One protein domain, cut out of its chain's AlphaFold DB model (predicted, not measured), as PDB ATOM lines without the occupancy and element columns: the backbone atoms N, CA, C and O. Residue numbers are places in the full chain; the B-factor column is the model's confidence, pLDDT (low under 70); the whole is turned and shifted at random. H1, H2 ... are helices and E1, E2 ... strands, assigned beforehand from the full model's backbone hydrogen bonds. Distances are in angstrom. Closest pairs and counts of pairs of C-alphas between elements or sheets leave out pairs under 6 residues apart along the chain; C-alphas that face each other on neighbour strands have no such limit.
ATOM      1  N   ALA A1020     283.047 445.362 466.315       63.62
ATOM      2  CA  ALA A1020     283.102 446.655 466.996       63.62
ATOM      3  C   ALA A1020     284.544 447.125 467.276       63.62
ATOM      4  O   ALA A1020     284.842 448.300 467.083       63.62
ATOM      5  N   SER A1021     285.456 446.227 467.670       66.38
ATOM      6  CA  SER A1021     286.880 446.539 467.871       66.38
ATOM      7  C   SER A1021     287.578 446.910 466.557       66.38
ATOM      8  O   SER A1021     288.370 447.851 466.537       66.38
ATOM      9  N   ARG A1022     287.255 446.229 465.446       71.12
ATOM     10  CA  ARG A1022     287.758 446.595 464.107       71.12
ATOM     11  C   ARG A1022     287.250 447.969 463.683       71.12
ATOM     12  O   ARG A1022     288.041 448.809 463.273       71.12
ATOM     13  N   GLN A1023     285.952 448.222 463.837       75.25
ATOM     14  CA  GLN A1023     285.346 449.509 463.492       75.25
ATOM     15  C   GLN A1023     285.830 450.649 464.399       75.25
ATOM     16  O   GLN A1023     285.950 451.778 463.935       75.25
ATOM     17  N   ALA A1024     286.147 450.380 465.668       74.12
ATOM     18  CA  ALA A1024     286.791 451.349 466.553       74.12
ATOM     19  C   ALA A1024     288.215 451.684 466.078       74.12
ATOM     20  O   ALA A1024     288.549 452.859 465.947       74.12
ATOM     21  N   HIS A1025     289.022 450.671 465.741       77.50
ATOM     22  CA  HIS A1025     290.364 450.866 465.190       77.50
ATOM     23  C   HIS A1025     290.338 451.643 463.862       77.50
ATOM     24  O   HIS A1025     291.048 452.634 463.714       77.50
ATOM     25  N   GLN A1026     289.451 451.258 462.940       79.88
ATOM     26  CA  GLN A1026     289.243 451.925 461.653       79.88
ATOM     27  C   GLN A1026     288.860 453.408 461.821       79.88
ATOM     28  O   GLN A1026     289.398 454.266 461.126       79.88
ATOM     29  N   ARG A1027     287.993 453.739 462.789       82.88
ATOM     30  CA  ARG A1027     287.642 455.136 463.102       82.88
ATOM     31  C   ARG A1027     288.827 455.934 463.637       82.88
ATOM     32  O   ARG A1027     288.953 457.101 463.290       82.88
ATOM     33  N   GLU A1028     289.684 455.340 464.466       80.50
ATOM     34  CA  GLU A1028     290.891 456.008 464.980       80.50
ATOM     35  C   GLU A1028     291.935 456.227 463.867       80.50
ATOM     36  O   GLU A1028     292.559 457.285 463.818       80.50
ATOM     37  N   VAL A1029     292.053 455.288 462.919       80.12
ATOM     38  CA  VAL A1029     292.856 455.421 461.687       80.12
ATOM     39  C   VAL A1029     292.344 456.570 460.803       80.12
ATOM     40  O   VAL A1029     293.098 457.491 460.486       80.12
ATOM     41  N   GLU A1030     291.049 456.585 460.468       83.69
ATOM     42  CA  GLU A1030     290.402 457.661 459.688       83.69
ATOM     43  C   GLU A1030     290.483 459.031 460.376       83.69
ATOM     44  O   GLU A1030     290.491 460.083 459.727       83.69
ATOM     45  N   ARG A1031     290.510 459.027 461.710       86.31
ATOM     46  CA  ARG A1031     290.645 460.223 462.535       86.31
ATOM     47  C   ARG A1031     292.072 460.755 462.518       86.31
ATOM     48  O   ARG A1031     292.235 461.966 462.388       86.31
ATOM     49  N   LEU A1032     293.082 459.887 462.615       87.06
ATOM     50  CA  LEU A1032     294.485 460.278 462.489       87.06
ATOM     51  C   LEU A1032     294.769 460.868 461.106       87.06
ATOM     52  O   LEU A1032     295.344 461.950 461.037       87.06
ATOM     53  N   ASP A1033     294.344 460.224 460.017       83.44
ATOM     54  CA  ASP A1033     294.678 460.708 458.668       83.44
ATOM     55  C   ASP A1033     294.030 462.069 458.361       83.44
ATOM     56  O   ASP A1033     294.722 463.017 457.987       83.44
ATOM     57  N   ARG A1034     292.743 462.243 458.698       86.25
ATOM     58  CA  ARG A1034     292.076 463.559 458.659       86.25
ATOM     59  C   ARG A1034     292.820 464.606 459.491       86.25
ATOM     60  O   ARG A1034     292.930 465.763 459.093       86.25
ATOM     61  N   ARG A1035     293.348 464.215 460.653       89.75
ATOM     62  CA  ARG A1035     294.112 465.108 461.530       89.75
ATOM     63  C   ARG A1035     295.486 465.467 460.947       89.75
ATOM     64  O   ARG A1035     295.984 466.554 461.237       89.75
ATOM     65  N   LEU A1036     296.062 464.609 460.101       86.31
ATOM     66  CA  LEU A1036     297.263 464.885 459.305       86.31
ATOM     67  C   LEU A1036     296.969 465.753 458.069       86.31
ATOM     68  O   LEU A1036     297.857 466.490 457.645       86.31
ATOM     69  N   ASP A1037     295.754 465.738 457.521       86.75
ATOM     70  CA  ASP A1037     295.321 466.691 456.483       86.75
ATOM     71  C   ASP A1037     295.066 468.105 457.048       86.75
ATOM     72  O   ASP A1037     295.292 469.104 456.369       86.75
ATOM     73  N   GLU A1038     294.627 468.212 458.307       88.56
ATOM     74  CA  GLU A1038     294.170 469.463 458.936       88.56
ATOM     75  C   GLU A1038     295.196 470.547 459.369       88.56
ATOM     76  O   GLU A1038     294.791 471.703 459.478       88.56
ATOM     77  N   LEU A1039     296.473 470.357 459.721       85.38
ATOM     78  CA  LEU A1039     297.435 469.310 459.378       85.38
ATOM     79  C   LEU A1039     298.351 469.923 458.322       85.38
ATOM     80  O   LEU A1039     298.975 470.952 458.589       85.38
ATOM     81  N   TYR A1040     298.388 469.324 457.138       85.62
ATOM     82  CA  TYR A1040     299.144 469.807 455.985       85.62
ATOM     83  C   TYR A1040     298.190 470.135 454.816       85.62
ATOM     84  O   TYR A1040     298.211 469.454 453.790       85.62
ATOM     85  N   PRO A1041     297.311 471.153 454.953       84.38
ATOM     86  CA  PRO A1041     296.182 471.381 454.047       84.38
ATOM     87  C   PRO A1041     296.638 471.889 452.670       84.38
ATOM     88  O   PRO A1041     296.761 473.090 452.435       84.38
ATOM     89  N   GLY A1042     296.881 470.956 451.747       74.25
ATOM     90  CA  GLY A1042     297.486 471.239 450.440       74.25
ATOM     91  C   GLY A1042     299.011 471.407 450.486       74.25
ATOM     92  O   GLY A1042     299.611 471.783 449.481       74.25
ATOM     93  N   GLU A1043     299.637 471.110 451.626       72.00
ATOM     94  CA  GLU A1043     301.089 471.081 451.797       72.00
ATOM     95  C   GLU A1043     301.603 469.634 451.819       72.00
ATOM     96  O   GLU A1043     300.862 468.680 452.047       72.00
ATOM     97  N   THR A1044     302.900 469.445 451.577       70.44
ATOM     98  CA  THR A1044     303.530 468.125 451.702       70.44
ATOM     99  C   THR A1044     303.511 467.664 453.162       70.44
ATOM    100  O   THR A1044     304.178 468.278 453.999       70.44
ATOM    101  N   LYS A1045     302.826 466.547 453.459       75.94
ATOM    102  CA  LYS A1045     302.967 465.847 454.749       75.94
ATOM    103  C   LYS A1045     304.472 465.560 454.970       75.94
ATOM    104  O   LYS A1045     305.131 465.066 454.049       75.94
ATOM    105  N   PRO A1046     305.060 465.891 456.137       72.81
ATOM    106  CA  PRO A1046     306.479 465.654 456.396       72.81
ATOM    107  C   PRO A1046     306.779 464.148 456.450       72.81
ATOM    108  O   PRO A1046     305.895 463.306 456.311       72.81
ATOM    109  N   ARG A1047     308.045 463.776 456.659       74.31
ATOM    110  CA  ARG A1047     308.441 462.363 456.747       74.31
ATOM    111  C   ARG A1047     307.927 461.760 458.057       74.31
ATOM    112  O   ARG A1047     308.564 461.898 459.096       74.31
ATOM    113  N   LEU A1048     306.754 461.132 457.984       79.12
ATOM    114  CA  LEU A1048     306.068 460.470 459.093       79.12
ATOM    115  C   LEU A1048     306.282 458.962 459.048       79.12
ATOM    116  O   LEU A1048     306.259 458.370 457.967       79.12
ATOM    117  N   ASN A1049     306.413 458.357 460.224       82.75
ATOM    118  CA  ASN A1049     306.227 456.930 460.440       82.75
ATOM    119  C   ASN A1049     305.026 456.737 461.378       82.75
ATOM    120  O   ASN A1049     304.884 457.478 462.351       82.75
ATOM    121  N   THR A1050     304.162 455.768 461.103       83.62
ATOM    122  CA  THR A1050     303.056 455.401 461.998       83.62
ATOM    123  C   THR A1050     303.479 454.280 462.952       83.62
ATOM    124  O   THR A1050     304.454 453.578 462.689       83.62
ATOM    125  N   ILE A1051     302.818 454.186 464.111       84.44
ATOM    126  CA  ILE A1051     303.011 453.128 465.117       84.44
ATOM    127  C   ILE A1051     301.698 452.811 465.869       84.44
ATOM    128  O   ILE A1051     300.799 453.660 465.959       84.44
ATOM    129  N   PRO A1052     301.577 451.629 466.501       83.69
ATOM    130  CA  PRO A1052     300.542 451.353 467.498       83.69
ATOM    131  C   PRO A1052     300.670 452.241 468.751       83.69
ATOM    132  O   PRO A1052     301.775 452.557 469.201       83.69
ATOM    133  N   ARG A1053     299.538 452.569 469.397       83.12
ATOM    134  CA  ARG A1053     299.500 453.370 470.647       83.12
ATOM    135  C   ARG A1053     300.243 452.695 471.820       83.12
ATOM    136  O   ARG A1053     300.672 453.369 472.751       83.12
ATOM    137  N   GLU A1054     300.463 451.381 471.765       79.31
ATOM    138  CA  GLU A1054     301.294 450.643 472.733       79.31
ATOM    139  C   GLU A1054     302.796 450.898 472.542       79.31
ATOM    140  O   GLU A1054     303.522 451.091 473.518       79.31
ATOM    141  N   SER A1055     303.266 450.990 471.295       82.50
ATOM    142  CA  SER A1055     304.658 451.334 470.991       82.50
ATOM    143  C   SER A1055     305.015 452.730 471.505       82.50
ATOM    144  O   SER A1055     306.137 452.941 471.957       82.50
ATOM    145  N   LEU A1056     304.049 453.658 471.541       84.25
ATOM    146  CA  LEU A1056     304.218 454.963 472.181       84.25
ATOM    147  C   LEU A1056     304.546 454.828 473.682       84.25
ATOM    148  O   LEU A1056     305.502 455.449 474.147       84.25
ATOM    149  N   LYS A1057     303.820 453.976 474.429       81.88
ATOM    150  CA  LYS A1057     304.116 453.697 475.852       81.88
ATOM    151  C   LYS A1057     305.551 453.183 476.026       81.88
ATOM    152  O   LYS A1057     306.236 453.604 476.955       81.88
ATOM    153  N   LYS A1058     306.023 452.331 475.106       82.00
ATOM    154  CA  LYS A1058     307.398 451.810 475.119       82.00
ATOM    155  C   LYS A1058     308.453 452.898 474.882       82.00
ATOM    156  O   LYS A1058     309.407 452.959 475.648       82.00
ATOM    157  N   ILE A1059     308.262 453.804 473.917       86.81
ATOM    158  CA  ILE A1059     309.191 454.934 473.680       86.81
ATOM    159  C   ILE A1059     309.318 455.817 474.935       86.81
ATOM    160  O   ILE A1059     310.417 456.245 475.289       86.81
ATOM    161  N   TYR A1060     308.209 456.052 475.643       84.06
ATOM    162  CA  TYR A1060     308.202 456.799 476.907       84.06
ATOM    163  C   TYR A1060     308.886 456.068 478.076       84.06
ATOM    164  O   TYR A1060     309.419 456.735 478.963       84.06
ATOM    165  N   ALA A1061     308.869 454.733 478.097       81.62
ATOM    166  CA  ALA A1061     309.515 453.923 479.132       81.62
ATOM    167  C   ALA A1061     311.021 453.737 478.878       81.62
ATOM    168  O   ALA A1061     311.829 453.930 479.787       81.62
ATOM    169  N   ASP A1062     311.396 453.413 477.639       82.38
ATOM    170  CA  ASP A1062     312.778 453.132 477.231       82.38
ATOM    171  C   ASP A1062     313.592 454.422 476.987       82.38
ATOM    172  O   ASP A1062     314.820 454.383 476.912       82.38
ATOM    173  N   GLY A1063     312.922 455.572 476.821       88.44
ATOM    174  CA  GLY A1063     313.535 456.864 476.477       88.44
ATOM    175  C   GLY A1063     314.073 456.945 475.041       88.44
ATOM    176  O   GLY A1063     314.634 457.968 474.639       88.44
ATOM    177  N   VAL A1064     313.904 455.879 474.259       86.81
ATOM    178  CA  VAL A1064     314.390 455.724 472.887       86.81
ATOM    179  C   VAL A1064     313.341 455.018 472.035       86.81
ATOM    180  O   VAL A1064     312.577 454.185 472.521       86.81
ATOM    181  N   TRP A1065     313.337 455.306 470.741       86.25
ATOM    182  CA  TRP A1065     312.576 454.560 469.748       86.25
ATOM    183  C   TRP A1065     313.507 453.665 468.930       86.25
ATOM    184  O   TRP A1065     314.458 454.146 468.312       86.25
ATOM    185  N   GLN A1066     313.220 452.363 468.933       79.81
ATOM    186  CA  GLN A1066     313.941 451.343 468.171       79.81
ATOM    187  C   GLN A1066     313.102 450.914 466.951       79.81
ATOM    188  O   GLN A1066     311.898 450.686 467.107       79.81
ATOM    189  N   PRO A1067     313.706 450.772 465.757       69.31
ATOM    190  CA  PRO A1067     313.014 450.269 464.578       69.31
ATOM    191  C   PRO A1067     312.707 448.761 464.719       69.31
ATOM    192  O   PRO A1067     313.481 448.040 465.358       69.31
ATOM    193  N   PRO A1068     311.614 448.243 464.123       64.81
ATOM    194  CA  PRO A1068     311.305 446.813 464.151       64.81
ATOM    195  C   PRO A1068     312.395 445.966 463.478       64.81
ATOM    196  O   PRO A1068     312.841 446.257 462.371       64.81
ATOM    197  N   SER A1069     312.781 444.845 464.092       52.09
ATOM    198  CA  SER A1069     313.878 443.988 463.607       52.09
ATOM    199  C   SER A1069     313.563 443.156 462.350       52.09
ATOM    200  O   SER A1069     314.352 442.286 461.990       52.09
ATOM    201  N   GLY A1070     312.412 443.380 461.710       51.78
ATOM    202  CA  GLY A1070     311.948 442.673 460.508       51.78
ATOM    203  C   GLY A1070     311.412 443.590 459.404       51.78
ATOM    204  O   GLY A1070     310.834 443.102 458.439       51.78
ATOM    205  N   GLY A1071     311.578 444.908 459.538       50.38
ATOM    206  CA  GLY A1071     311.182 445.881 458.525       50.38
ATOM    207  C   GLY A1071     311.770 447.248 458.849       50.38
ATOM    208  O   GLY A1071     311.600 447.738 459.965       50.38
ATOM    209  N   GLY A1072     312.471 447.850 457.884       51.91
ATOM    210  CA  GLY A1072     313.017 449.199 458.034       51.91
ATOM    211  C   GLY A1072     311.910 450.173 458.427       51.91
ATOM    212  O   GLY A1072     310.826 450.147 457.844       51.91
ATOM    213  N   ALA A1073     312.159 451.003 459.443       51.69
ATOM    214  CA  ALA A1073     311.156 451.915 459.983       51.69
ATOM    215  C   ALA A1073     310.966 453.123 459.056       51.69
ATOM    216  O   ALA A1073     311.470 454.224 459.286       51.69
ATOM    217  N   SER A1074     310.286 452.868 457.943       53.03
ATOM    218  CA  SER A1074     310.239 453.747 456.792       53.03
ATOM    219  C   SER A1074     309.322 454.941 457.028       53.03
ATOM    220  O   SER A1074     308.180 454.955 456.566       53.03
ATOM    221  N   PHE A1075     309.863 455.990 457.658       62.03
ATOM    222  CA  PHE A1075     309.325 457.338 457.492       62.03
ATOM    223  C   PHE A1075     309.130 457.593 455.989       62.03
ATOM    224  O   PHE A1075     310.094 457.470 455.223       62.03
ATOM    225  N   SER A1076     307.895 457.870 455.556       53.53
ATOM    226  CA  SER A1076     307.529 457.681 454.147       53.53
ATOM    227  C   SER A1076     308.387 458.505 453.183       53.53
ATOM    228  O   SER A1076     308.652 459.694 453.387       53.53
ATOM    229  N   ARG A1077     308.806 457.855 452.092       43.97
ATOM    230  CA  ARG A1077     309.529 458.482 450.977       43.97
ATOM    231  C   ARG A1077     308.592 459.198 449.999       43.97
ATOM    232  O   ARG A1077     309.033 460.115 449.309       43.97
ATOM    233  N   ALA A1078     307.328 458.782 449.928       46.59
ATOM    234  CA  ALA A1078     306.328 459.353 449.034       46.59
ATOM    235  C   ALA A1078     305.552 460.467 449.752       46.59
ATOM    236  O   ALA A1078     304.895 460.225 450.761       46.59
ATOM    237  N   GLN A1079     305.613 461.683 449.202       49.22
ATOM    238  CA  GLN A1079     305.117 462.925 449.822       49.22
ATOM    239  C   GLN A1079     303.603 462.956 450.121       49.22
ATOM    240  O   GLN A1079     303.158 463.826 450.866       49.22
ATOM    241  N   ASN A1080     302.834 462.007 449.573       41.84
ATOM    242  CA  ASN A1080     301.371 461.965 449.646       41.84
ATOM    243  C   ASN A1080     300.807 460.647 450.227       41.84
ATOM    244  O   ASN A1080     299.595 460.532 450.356       41.84
ATOM    245  N   ASP A1081     301.641 459.643 450.532       50.44
ATOM    246  CA  ASP A1081     301.208 458.226 450.548       50.44
ATOM    247  C   ASP A1081     301.326 457.540 451.930       50.44
ATOM    248  O   ASP A1081     301.638 456.353 452.056       50.44
ATOM    249  N   VAL A1082     301.117 458.306 453.009       55.03
ATOM    250  CA  VAL A1082     301.087 457.788 454.393       55.03
ATOM    251  C   VAL A1082     299.719 457.161 454.673       55.03
ATOM    252  O   VAL A1082     298.899 457.708 455.401       55.03
ATOM    253  N   THR A1083     299.464 455.991 454.087       55.28
ATOM    254  CA  THR A1083     298.310 455.169 454.475       55.28
ATOM    255  C   THR A1083     298.568 454.555 455.856       55.28
ATOM    256  O   THR A1083     299.470 453.734 456.015       55.28
ATOM    257  N   ALA A1084     297.785 454.947 456.865       60.16
ATOM    258  CA  ALA A1084     297.896 454.460 458.245       60.16
ATOM    259  C   ALA A1084     297.352 453.018 458.370       60.16
ATOM    260  O   ALA A1084     296.224 452.780 458.792       60.16
ATOM    261  N   ARG A1085     298.147 452.037 457.923       54.19
ATOM    262  CA  ARG A1085     297.658 450.704 457.507       54.19
ATOM    263  C   ARG A1085     297.154 449.759 458.605       54.19
ATOM    264  O   ARG A1085     296.527 448.776 458.237       54.19
ATOM    265  N   ASN A1086     297.443 450.014 459.884       60.84
ATOM    266  CA  ASN A1086     296.834 449.385 461.080       60.84
ATOM    267  C   ASN A1086     297.281 450.146 462.358       60.84
ATOM    268  O   ASN A1086     297.583 449.555 463.398       60.84
ATOM    269  N   GLU A1087     297.471 451.466 462.267       73.38
ATOM    270  CA  GLU A1087     298.283 452.230 463.226       73.38
ATOM    271  C   GLU A1087     297.656 453.593 463.534       73.38
ATOM    272  O   GLU A1087     297.105 454.247 462.655       73.38
ATOM    273  N   VAL A1088     297.717 454.010 464.803       82.12
ATOM    274  CA  VAL A1088     296.853 455.075 465.364       82.12
ATOM    275  C   VAL A1088     297.623 456.247 465.984       82.12
ATOM    276  O   VAL A1088     297.019 457.189 466.488       82.12
ATOM    277  N   VAL A1089     298.957 456.220 465.928       87.88
ATOM    278  CA  VAL A1089     299.824 457.346 466.300       87.88
ATOM    279  C   VAL A1089     300.824 457.582 465.173       87.88
ATOM    280  O   VAL A1089     301.445 456.633 464.694       87.88
ATOM    281  N   ALA A1090     301.011 458.836 464.766       89.44
ATOM    282  CA  ALA A1090     302.081 459.226 463.851       89.44
ATOM    283  C   ALA A1090     303.250 459.849 464.627       89.44
ATOM    284  O   ALA A1090     303.058 460.581 465.597       89.44
ATOM    285  N   VAL A1091     304.474 459.564 464.186       89.62
ATOM    286  CA  VAL A1091     305.732 460.038 464.771       89.62
ATOM    287  C   VAL A1091     306.607 460.628 463.668       89.62
ATOM    288  O   VAL A1091     306.674 460.101 462.555       89.62
ATOM    289  N   LYS A1092     307.305 461.717 463.982       90.06
ATOM    290  CA  LYS A1092     308.326 462.334 463.127       90.06
ATOM    291  C   LYS A1092     309.591 462.632 463.928       90.06
ATOM    292  O   LYS A1092     309.553 462.743 465.155       90.06
ATOM    293  N   VAL A1093     310.693 462.843 463.217       89.75
ATOM    294  CA  VAL A1093     311.873 463.513 463.777       89.75
ATOM    295  C   VAL A1093     311.545 464.993 464.009       89.75
ATOM    296  O   VAL A1093     310.816 465.606 463.223       89.75
ATOM    297  N   ARG A1094     312.042 465.554 465.113       90.62
ATOM    298  CA  ARG A1094     311.894 466.971 465.460       90.62
ATOM    299  C   ARG A1094     312.694 467.849 464.495       90.62
ATOM    300  O   ARG A1094     313.797 467.481 464.099       90.62
ATOM    301  N   GLU A1095     312.151 469.012 464.145       89.06
ATOM    302  CA  GLU A1095     312.829 469.971 463.262       89.06
ATOM    303  C   GLU A1095     314.173 470.409 463.870       89.06
ATOM    304  O   GLU A1095     314.239 470.776 465.047       89.06
ATOM    305  N   GLY A1096     315.251 470.322 463.090       87.00
ATOM    306  CA  GLY A1096     316.625 470.565 463.540       87.00
ATOM    307  C   GLY A1096     317.332 469.357 464.173       87.00
ATOM    308  O   GLY A1096     318.476 469.494 464.603       87.00
ATOM    309  N   HIS A1097     316.686 468.185 464.233       87.88
ATOM    310  CA  HIS A1097     317.266 466.920 464.714       87.88
ATOM    311  C   HIS A1097     317.407 465.861 463.599       87.88
ATOM    312  O   HIS A1097     317.559 464.665 463.863       87.88
ATOM    313  N   GLU A1098     317.383 466.265 462.329       84.38
ATOM    314  CA  GLU A1098     317.434 465.356 461.175       84.38
ATOM    315  C   GLU A1098     318.761 464.585 461.074       84.38
ATOM    316  O   GLU A1098     318.826 463.561 460.404       84.38
ATOM    317  N   ASN A1099     319.814 465.023 461.771       79.25
ATOM    318  CA  ASN A1099     321.112 464.344 461.836       79.25
ATOM    319  C   ASN A1099     321.094 463.019 462.630       79.25
ATOM    320  O   ASN A1099     322.076 462.274 462.593       79.25
ATOM    321  N   PHE A1100     320.014 462.731 463.364       78.00
ATOM    322  CA  PHE A1100     319.815 461.465 464.083       78.00
ATOM    323  C   PHE A1100     319.229 460.353 463.188       78.00
ATOM    324  O   PHE A1100     318.985 459.238 463.661       78.00
ATOM    325  N   VAL A1101     319.045 460.635 461.891       74.56
ATOM    326  CA  VAL A1101     318.648 459.684 460.845       74.56
ATOM    327  C   VAL A1101     319.478 459.859 459.566       74.56
ATOM    328  O   VAL A1101     319.978 460.940 459.270       74.56
ATOM    329  N   GLU A1102     319.602 458.793 458.778       71.56
ATOM    330  CA  GLU A1102     320.284 458.764 457.478       71.56
ATOM    331  C   GLU A1102     319.428 458.029 456.443       71.56
ATOM    332  O   GLU A1102     318.631 457.145 456.763       71.56
ATOM    333  N   TRP A1103     319.585 458.408 455.174       62.59
ATOM    334  CA  TRP A1103     318.912 457.759 454.054       62.59
ATOM    335  C   TRP A1103     319.577 456.431 453.688       62.59
ATOM    336  O   TRP A1103     320.454 456.363 452.828       62.59
ATOM    337  N   THR A1104     319.101 455.353 454.301       59.47
ATOM    338  CA  THR A1104     319.447 453.987 453.909       59.47
ATOM    339  C   THR A1104     318.664 453.570 452.669       59.47
ATOM    340  O   THR A1104     317.485 453.233 452.744       59.47
ATOM    341  N   THR A1105     319.331 453.527 451.516       51.50
ATOM    342  CA  THR A1105     318.826 452.769 450.363       51.50
ATOM    343  C   THR A1105     319.079 451.281 450.589       51.50
ATOM    344  O   THR A1105     320.084 450.734 450.128       51.50
ATOM    345  N   ASP A1106     318.173 450.636 451.320       53.81
ATOM    346  CA  ASP A1106     318.043 449.182 451.293       53.81
ATOM    347  C   ASP A1106     317.547 448.694 449.915       53.81
ATOM    348  O   ASP A1106     317.319 449.480 448.987       53.81
ATOM    349  N   ARG A1107     317.390 447.374 449.763       43.44
ATOM    350  CA  ARG A1107     316.951 446.753 448.501       43.44
ATOM    351  C   ARG A1107     315.519 447.110 448.087       43.44
ATOM    352  O   ARG A1107     315.135 446.800 446.967       43.44
ATOM    353  N   GLU A1108     314.750 447.764 448.952       48.84
ATOM    354  CA  GLU A1108     313.331 448.063 448.751       48.84
ATOM    355  C   GLU A1108     313.044 449.577 448.744       48.84
ATOM    356  O   GLU A1108     311.885 449.993 448.713       48.84
ATOM    357  N   ASN A1109     314.090 450.417 448.739       47.62
ATOM    358  CA  ASN A1109     314.011 451.882 448.797       47.62
ATOM    359  C   ASN A1109     313.370 452.453 450.094       47.62
ATOM    360  O   ASN A1109     312.949 453.621 450.100       47.62
ATOM    361  N   ARG A1110     313.320 451.681 451.194       52.78
ATOM    362  CA  ARG A1110     312.485 451.934 452.389       52.78
ATOM    363  C   ARG A1110     313.127 452.796 453.497       52.78
ATOM    364  O   ARG A1110     313.242 452.398 454.651       52.78
ATOM    365  N   GLY A1111     313.338 454.075 453.181       59.06
ATOM    366  CA  GLY A1111     313.230 455.157 454.178       59.06
ATOM    367  C   GLY A1111     314.490 455.555 454.962       59.06
ATOM    368  O   GLY A1111     315.625 455.380 454.520       59.06
ATOM    369  N   LEU A1112     314.248 456.192 456.114       60.88
ATOM    370  CA  LEU A1112     315.252 456.774 457.010       60.88
ATOM    371  C   LEU A1112     315.605 455.801 458.149       60.88
ATOM    372  O   LEU A1112     314.757 455.515 458.992       60.88
ATOM    373  N   SER A1113     316.859 455.355 458.221       65.62
ATOM    374  CA  SER A1113     317.378 454.606 459.372       65.62
ATOM    375  C   SER A1113     317.847 455.565 460.467       65.62
ATOM    376  O   SER A1113     318.489 456.566 460.145       65.62
ATOM    377  N   PRO A1114     317.647 455.260 461.761       71.69
ATOM    378  CA  PRO A1114     318.360 455.940 462.836       71.69
ATOM    379  C   PRO A1114     319.883 455.784 462.688       71.69
ATOM    380  O   PRO A1114     320.359 454.702 462.332       71.69
ATOM    381  N   THR A1115     320.639 456.843 462.985       67.12
ATOM    382  CA  THR A1115     322.122 456.871 462.927       67.12
ATOM    383  C   THR A1115     322.789 456.782 464.291       67.12
ATOM    384  O   THR A1115     324.000 456.572 464.372       67.12
ATOM    385  N   PHE A1116     322.036 456.996 465.369       65.19
ATOM    386  CA  PHE A1116     322.615 457.211 466.686       65.19
ATOM    387  C   PHE A1116     322.978 455.898 467.387       65.19
ATOM    388  O   PHE A1116     322.203 454.939 467.423       65.19
ATOM    389  N   TRP A1117     324.170 455.903 467.983       57.72
ATOM    390  CA  TRP A1117     324.744 454.814 468.768       57.72
ATOM    391  C   TRP A1117     325.054 455.323 470.180       57.72
ATOM    392  O   TRP A1117     325.520 456.458 470.317       57.72
ATOM    393  N   PRO A1118     324.889 454.510 471.240       54.62
ATOM    394  CA  PRO A1118     325.326 454.909 472.567       54.62
ATOM    395  C   PRO A1118     326.853 454.923 472.601       54.62
ATOM    396  O   PRO A1118     327.505 453.947 472.210       54.62
ATOM    397  N   SER A1119     327.431 455.993 473.141       46.22
ATOM    398  CA  SER A1119     328.856 456.052 473.456       46.22
ATOM    399  C   SER A1119     329.231 454.896 474.396       46.22
ATOM    400  O   SER A1119     328.869 454.881 475.569       46.22
ATOM    401  N   GLY A1120     329.944 453.902 473.855       48.84
ATOM    402  CA  GLY A1120     330.381 452.706 474.586       48.84
ATOM    403  C   GLY A1120     329.686 451.381 474.232       48.84
ATOM    404  O   GLY A1120     329.970 450.393 474.901       48.84
ATOM    405  N   LYS A1121     328.823 451.304 473.202       45.19
ATOM    406  CA  LYS A1121     328.231 450.023 472.735       45.19
ATOM    407  C   LYS A1121     328.455 449.716 471.248       45.19
ATOM    408  O   LYS A1121     327.520 449.398 470.520       45.19
ATOM    409  N   ILE A1122     329.711 449.752 470.809       40.53
ATOM    410  CA  ILE A1122     330.138 449.144 469.539       40.53
ATOM    411  C   ILE A1122     331.052 447.967 469.898       40.53
ATOM    412  O   ILE A1122     332.182 448.183 470.327       40.53
ATOM    413  N   GLY A1123     330.548 446.732 469.786       39.50
ATOM    414  CA  GLY A1123     331.336 445.524 470.078       39.50
ATOM    415  C   GLY A1123     330.548 444.218 470.257       39.50
ATOM    416  O   GLY A1123     331.054 443.165 469.886       39.50
ATOM    417  N   GLU A1124     329.313 444.260 470.771       37.59
ATOM    418  CA  GLU A1124     328.593 443.046 471.205       37.59
ATOM    419  C   GLU A1124     327.283 442.787 470.436       37.59
ATOM    420  O   GLU A1124     326.204 443.240 470.812       37.59
ATOM    421  N   GLY A1125     327.379 441.988 469.370       42.03
ATOM    422  CA  GLY A1125     326.328 441.065 468.908       42.03
ATOM    423  C   GLY A1125     325.042 441.608 468.261       42.03
ATOM    424  O   GLY A1125     324.465 440.887 467.449       42.03
ATOM    425  N   LYS A1126     324.560 442.820 468.574       44.84
ATOM    426  CA  LYS A1126     323.318 443.380 467.995       44.84
ATOM    427  C   LYS A1126     323.463 444.849 467.597       44.84
ATOM    428  O   LYS A1126     323.518 445.744 468.433       44.84
ATOM    429  N   SER A1127     323.474 445.083 466.288       49.34
ATOM    430  CA  SER A1127     323.631 446.382 465.627       49.34
ATOM    431  C   SER A1127     322.308 447.157 465.484       49.34
ATOM    432  O   SER A1127     321.965 447.601 464.391       49.34
ATOM    433  N   THR A1128     321.532 447.283 466.563       59.56
ATOM    434  CA  THR A1128     320.270 448.053 466.579       59.56
ATOM    435  C   THR A1128     320.522 449.531 466.874       59.56
ATOM    436  O   THR A1128     320.829 449.893 468.011       59.56
ATOM    437  N   THR A1129     320.351 450.379 465.859       68.38
ATOM    438  CA  THR A1129     320.299 451.842 466.001       68.38
ATOM    439  C   THR A1129     318.954 452.293 466.580       68.38
ATOM    440  O   THR A1129     317.982 451.535 466.596       68.38
ATOM    441  N   TYR A1130     318.883 453.520 467.096       83.19
ATOM    442  CA  TYR A1130     317.660 454.086 467.679       83.19
ATOM    443  C   TYR A1130     317.666 455.618 467.622       83.19
ATOM    444  O   TYR A1130     318.711 456.228 467.400       83.19
ATOM    445  N   ILE A1131     316.513 456.247 467.859       85.25
ATOM    446  CA  ILE A1131     316.403 457.704 468.036       85.25
ATOM    447  C   ILE A1131     316.027 457.994 469.499       85.25
ATOM    448  O   ILE A1131     315.036 457.435 469.976       85.25
ATOM    449  N   PRO A1132     316.774 458.836 470.238       88.19
ATOM    450  CA  PRO A1132     316.339 459.350 471.537       88.19
ATOM    451  C   PRO A1132     314.959 460.014 471.454       88.19
ATOM    452  O   PRO A1132     314.705 460.799 470.539       88.19
ATOM    453  N   ALA A1133     314.068 459.740 472.410       88.88
ATOM    454  CA  ALA A1133     312.699 460.267 472.384       88.88
ATOM    455  C   ALA A1133     312.662 461.810 472.366       88.88
ATOM    456  O   ALA A1133     311.799 462.410 471.734       88.88
ATOM    457  N   GLU A1134     313.654 462.462 472.977       89.06
ATOM    458  CA  GLU A1134     313.848 463.919 472.961       89.06
ATOM    459  C   GLU A1134     314.151 464.537 471.581       89.06
ATOM    460  O   GLU A1134     314.200 465.761 471.450       89.06
ATOM    461  N   HIS A1135     314.332 463.719 470.544       91.56
ATOM    462  CA  HIS A1135     314.511 464.147 469.150       91.56
ATOM    463  C   HIS A1135     313.303 463.787 468.271       91.56
ATOM    464  O   HIS A1135     313.361 463.915 467.047       91.56
ATOM    465  N   LEU A1136     312.207 463.337 468.886       91.62
ATOM    466  CA  LEU A1136     310.962 462.966 468.225       91.62
ATOM    467  C   LEU A1136     309.811 463.878 468.659       91.62
ATOM    468  O   LEU A1136     309.773 464.407 469.773       91.62
ATOM    469  N   GLU A1137     308.821 463.992 467.783       93.00
ATOM    470  CA  GLU A1137     307.500 464.526 468.110       93.00
ATOM    471  C   GLU A1137     306.440 463.528 467.627       93.00
ATOM    472  O   GLU A1137     306.615 462.883 466.587       93.00
ATOM    473  N   TRP A1138     305.343 463.388 468.370       92.81
ATOM    474  CA  TRP A1138     304.224 462.510 468.016       92.81
ATOM    475  C   TRP A1138     302.917 463.282 467.868       92.81
ATOM    476  O   TRP A1138     302.800 464.424 468.325       92.81
ATOM    477  N   ILE A1139     301.944 462.658 467.207       91.25
ATOM    478  CA  ILE A1139     300.570 463.137 467.141       91.25
ATOM    479  C   ILE A1139     299.577 461.970 467.070       91.25
ATOM    480  O   ILE A1139     299.844 460.920 466.485       91.25
ATOM    481  N   ASP A1140     298.418 462.188 467.678       87.88
ATOM    482  CA  ASP A1140     297.270 461.282 467.745       87.88
ATOM    483  C   ASP A1140     296.031 462.020 467.186       87.88
ATOM    484  O   ASP A1140     296.019 463.256 467.135       87.88
ATOM    485  N   GLY A1141     294.978 461.306 466.782       83.69
ATOM    486  CA  GLY A1141     293.762 461.870 466.173       83.69
ATOM    487  C   GLY A1141     292.999 462.887 467.044       83.69
ATOM    488  O   GLY A1141     292.152 463.626 466.541       83.69
ATOM    489  N   ASP A1142     293.314 462.966 468.340       83.50
ATOM    490  CA  ASP A1142     292.820 463.984 469.280       83.50
ATOM    491  C   ASP A1142     293.596 465.323 469.266       83.50
ATOM    492  O   ASP A1142     293.109 466.333 469.782       83.50
ATOM    493  N   GLN A1143     294.824 465.376 468.736       85.25
ATOM    494  CA  GLN A1143     295.794 466.398 469.156       85.25
ATOM    495  C   GLN A1143     295.873 467.654 468.272       85.25
ATOM    496  O   GLN A1143     296.085 467.598 467.062       85.25
ATOM    497  N   LYS A1144     295.775 468.829 468.918       88.38
ATOM    498  CA  LYS A1144     295.919 470.190 468.345       88.38
ATOM    499  C   LYS A1144     297.166 470.413 467.471       88.38
ATOM    500  O   LYS A1144     297.123 471.115 466.463       88.38
ATOM    501  N   THR A1145     298.281 469.836 467.888       91.81
ATOM    502  CA  THR A1145     299.629 470.072 467.361       91.81
ATOM    503  C   THR A1145     300.474 468.825 467.586       91.81
ATOM    504  O   THR A1145     300.103 467.971 468.388       91.81
ATOM    505  N   TRP A1146     301.638 468.763 466.943       92.06
ATOM    506  CA  TRP A1146     302.706 467.852 467.350       92.06
ATOM    507  C   TRP A1146     303.077 468.066 468.823       92.06
ATOM    508  O   TRP A1146     303.086 469.204 469.304       92.06
ATOM    509  N   VAL A1147     303.369 466.973 469.527       92.19
ATOM    510  CA  VAL A1147     303.776 466.959 470.935       92.19
ATOM    511  C   VAL A1147     305.201 466.403 471.036       92.19
ATOM    512  O   VAL A1147     305.430 465.244 470.679       92.19
ATOM    513  N   PRO A1148     306.176 467.182 471.536       91.56
ATOM    514  CA  PRO A1148     307.497 466.666 471.875       91.56
ATOM    515  C   PRO A1148     307.404 465.674 473.038       91.56
ATOM    516  O   PRO A1148     306.782 465.970 474.064       91.56
ATOM    517  N   PHE A1149     308.073 464.520 472.935       88.56
ATOM    518  CA  PHE A1149     308.079 463.513 474.012       88.56
ATOM    519  C   PHE A1149     308.615 464.065 475.351       88.56
ATOM    520  O   PHE A1149     308.272 463.554 476.414       88.56
TER     521      PHE A1149
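This is residues 1020 to 1149 of the 1162 residues of an uncharacterized protein of Alphaproteobacteria bacterium (UniProt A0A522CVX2). Little regular structure: a small sheet of E1, E2 and E5 has H1 over one face and H2 over the other, amid long loops. The E3 and E4 hairpin lies far from H1, and residues 1119 to 1126 stick out. Of 130 printed residues, 50 are in named elements, mixed in class: H1 E1 H2 E2 E3 E4 E5. The sheet, ordered E1, E2, E5, is antiparallel. The whole is compact, radius of gyration of the C-alphas 15.1 A, spanning 47 by 29 by 28 A.

H1, residues 1020 to 1039, 27.9 A long, begins at C-alpha (283.102, 446.655, 466.996). E1 is 1048 to 1051, H2 1053 to 1062, E2 1089 to 1093, E3 1101 to 1103, E4 1112 to 1114. E5, 1136 to 1140, ends at C-alpha (297.270, 461.282, 467.745).

Within hydrogen-bond range are N 1091 and O 1049 of E2 and E1, 2.8 A, N 1090 and O 1139 of E2 and E5, 2.9 A, and N 1102 and O 1113 of E3 and E4, 2.8 A. H1 is on the sheet, height 8.8 A; its closest C-alphas to E5 are Leu 1032 and Asp 1140, 6.0 A. H2 is on the opposite face, height 10.9 A. O i to N i+4 pairs within range number 15 of 16 in H1, 5 of 6 in H2.

The printed part has no cut. The links H2 to E2 and E4 to E5 are long. pLDDT is under 70 in 48 residues, among them 1067 to 1086.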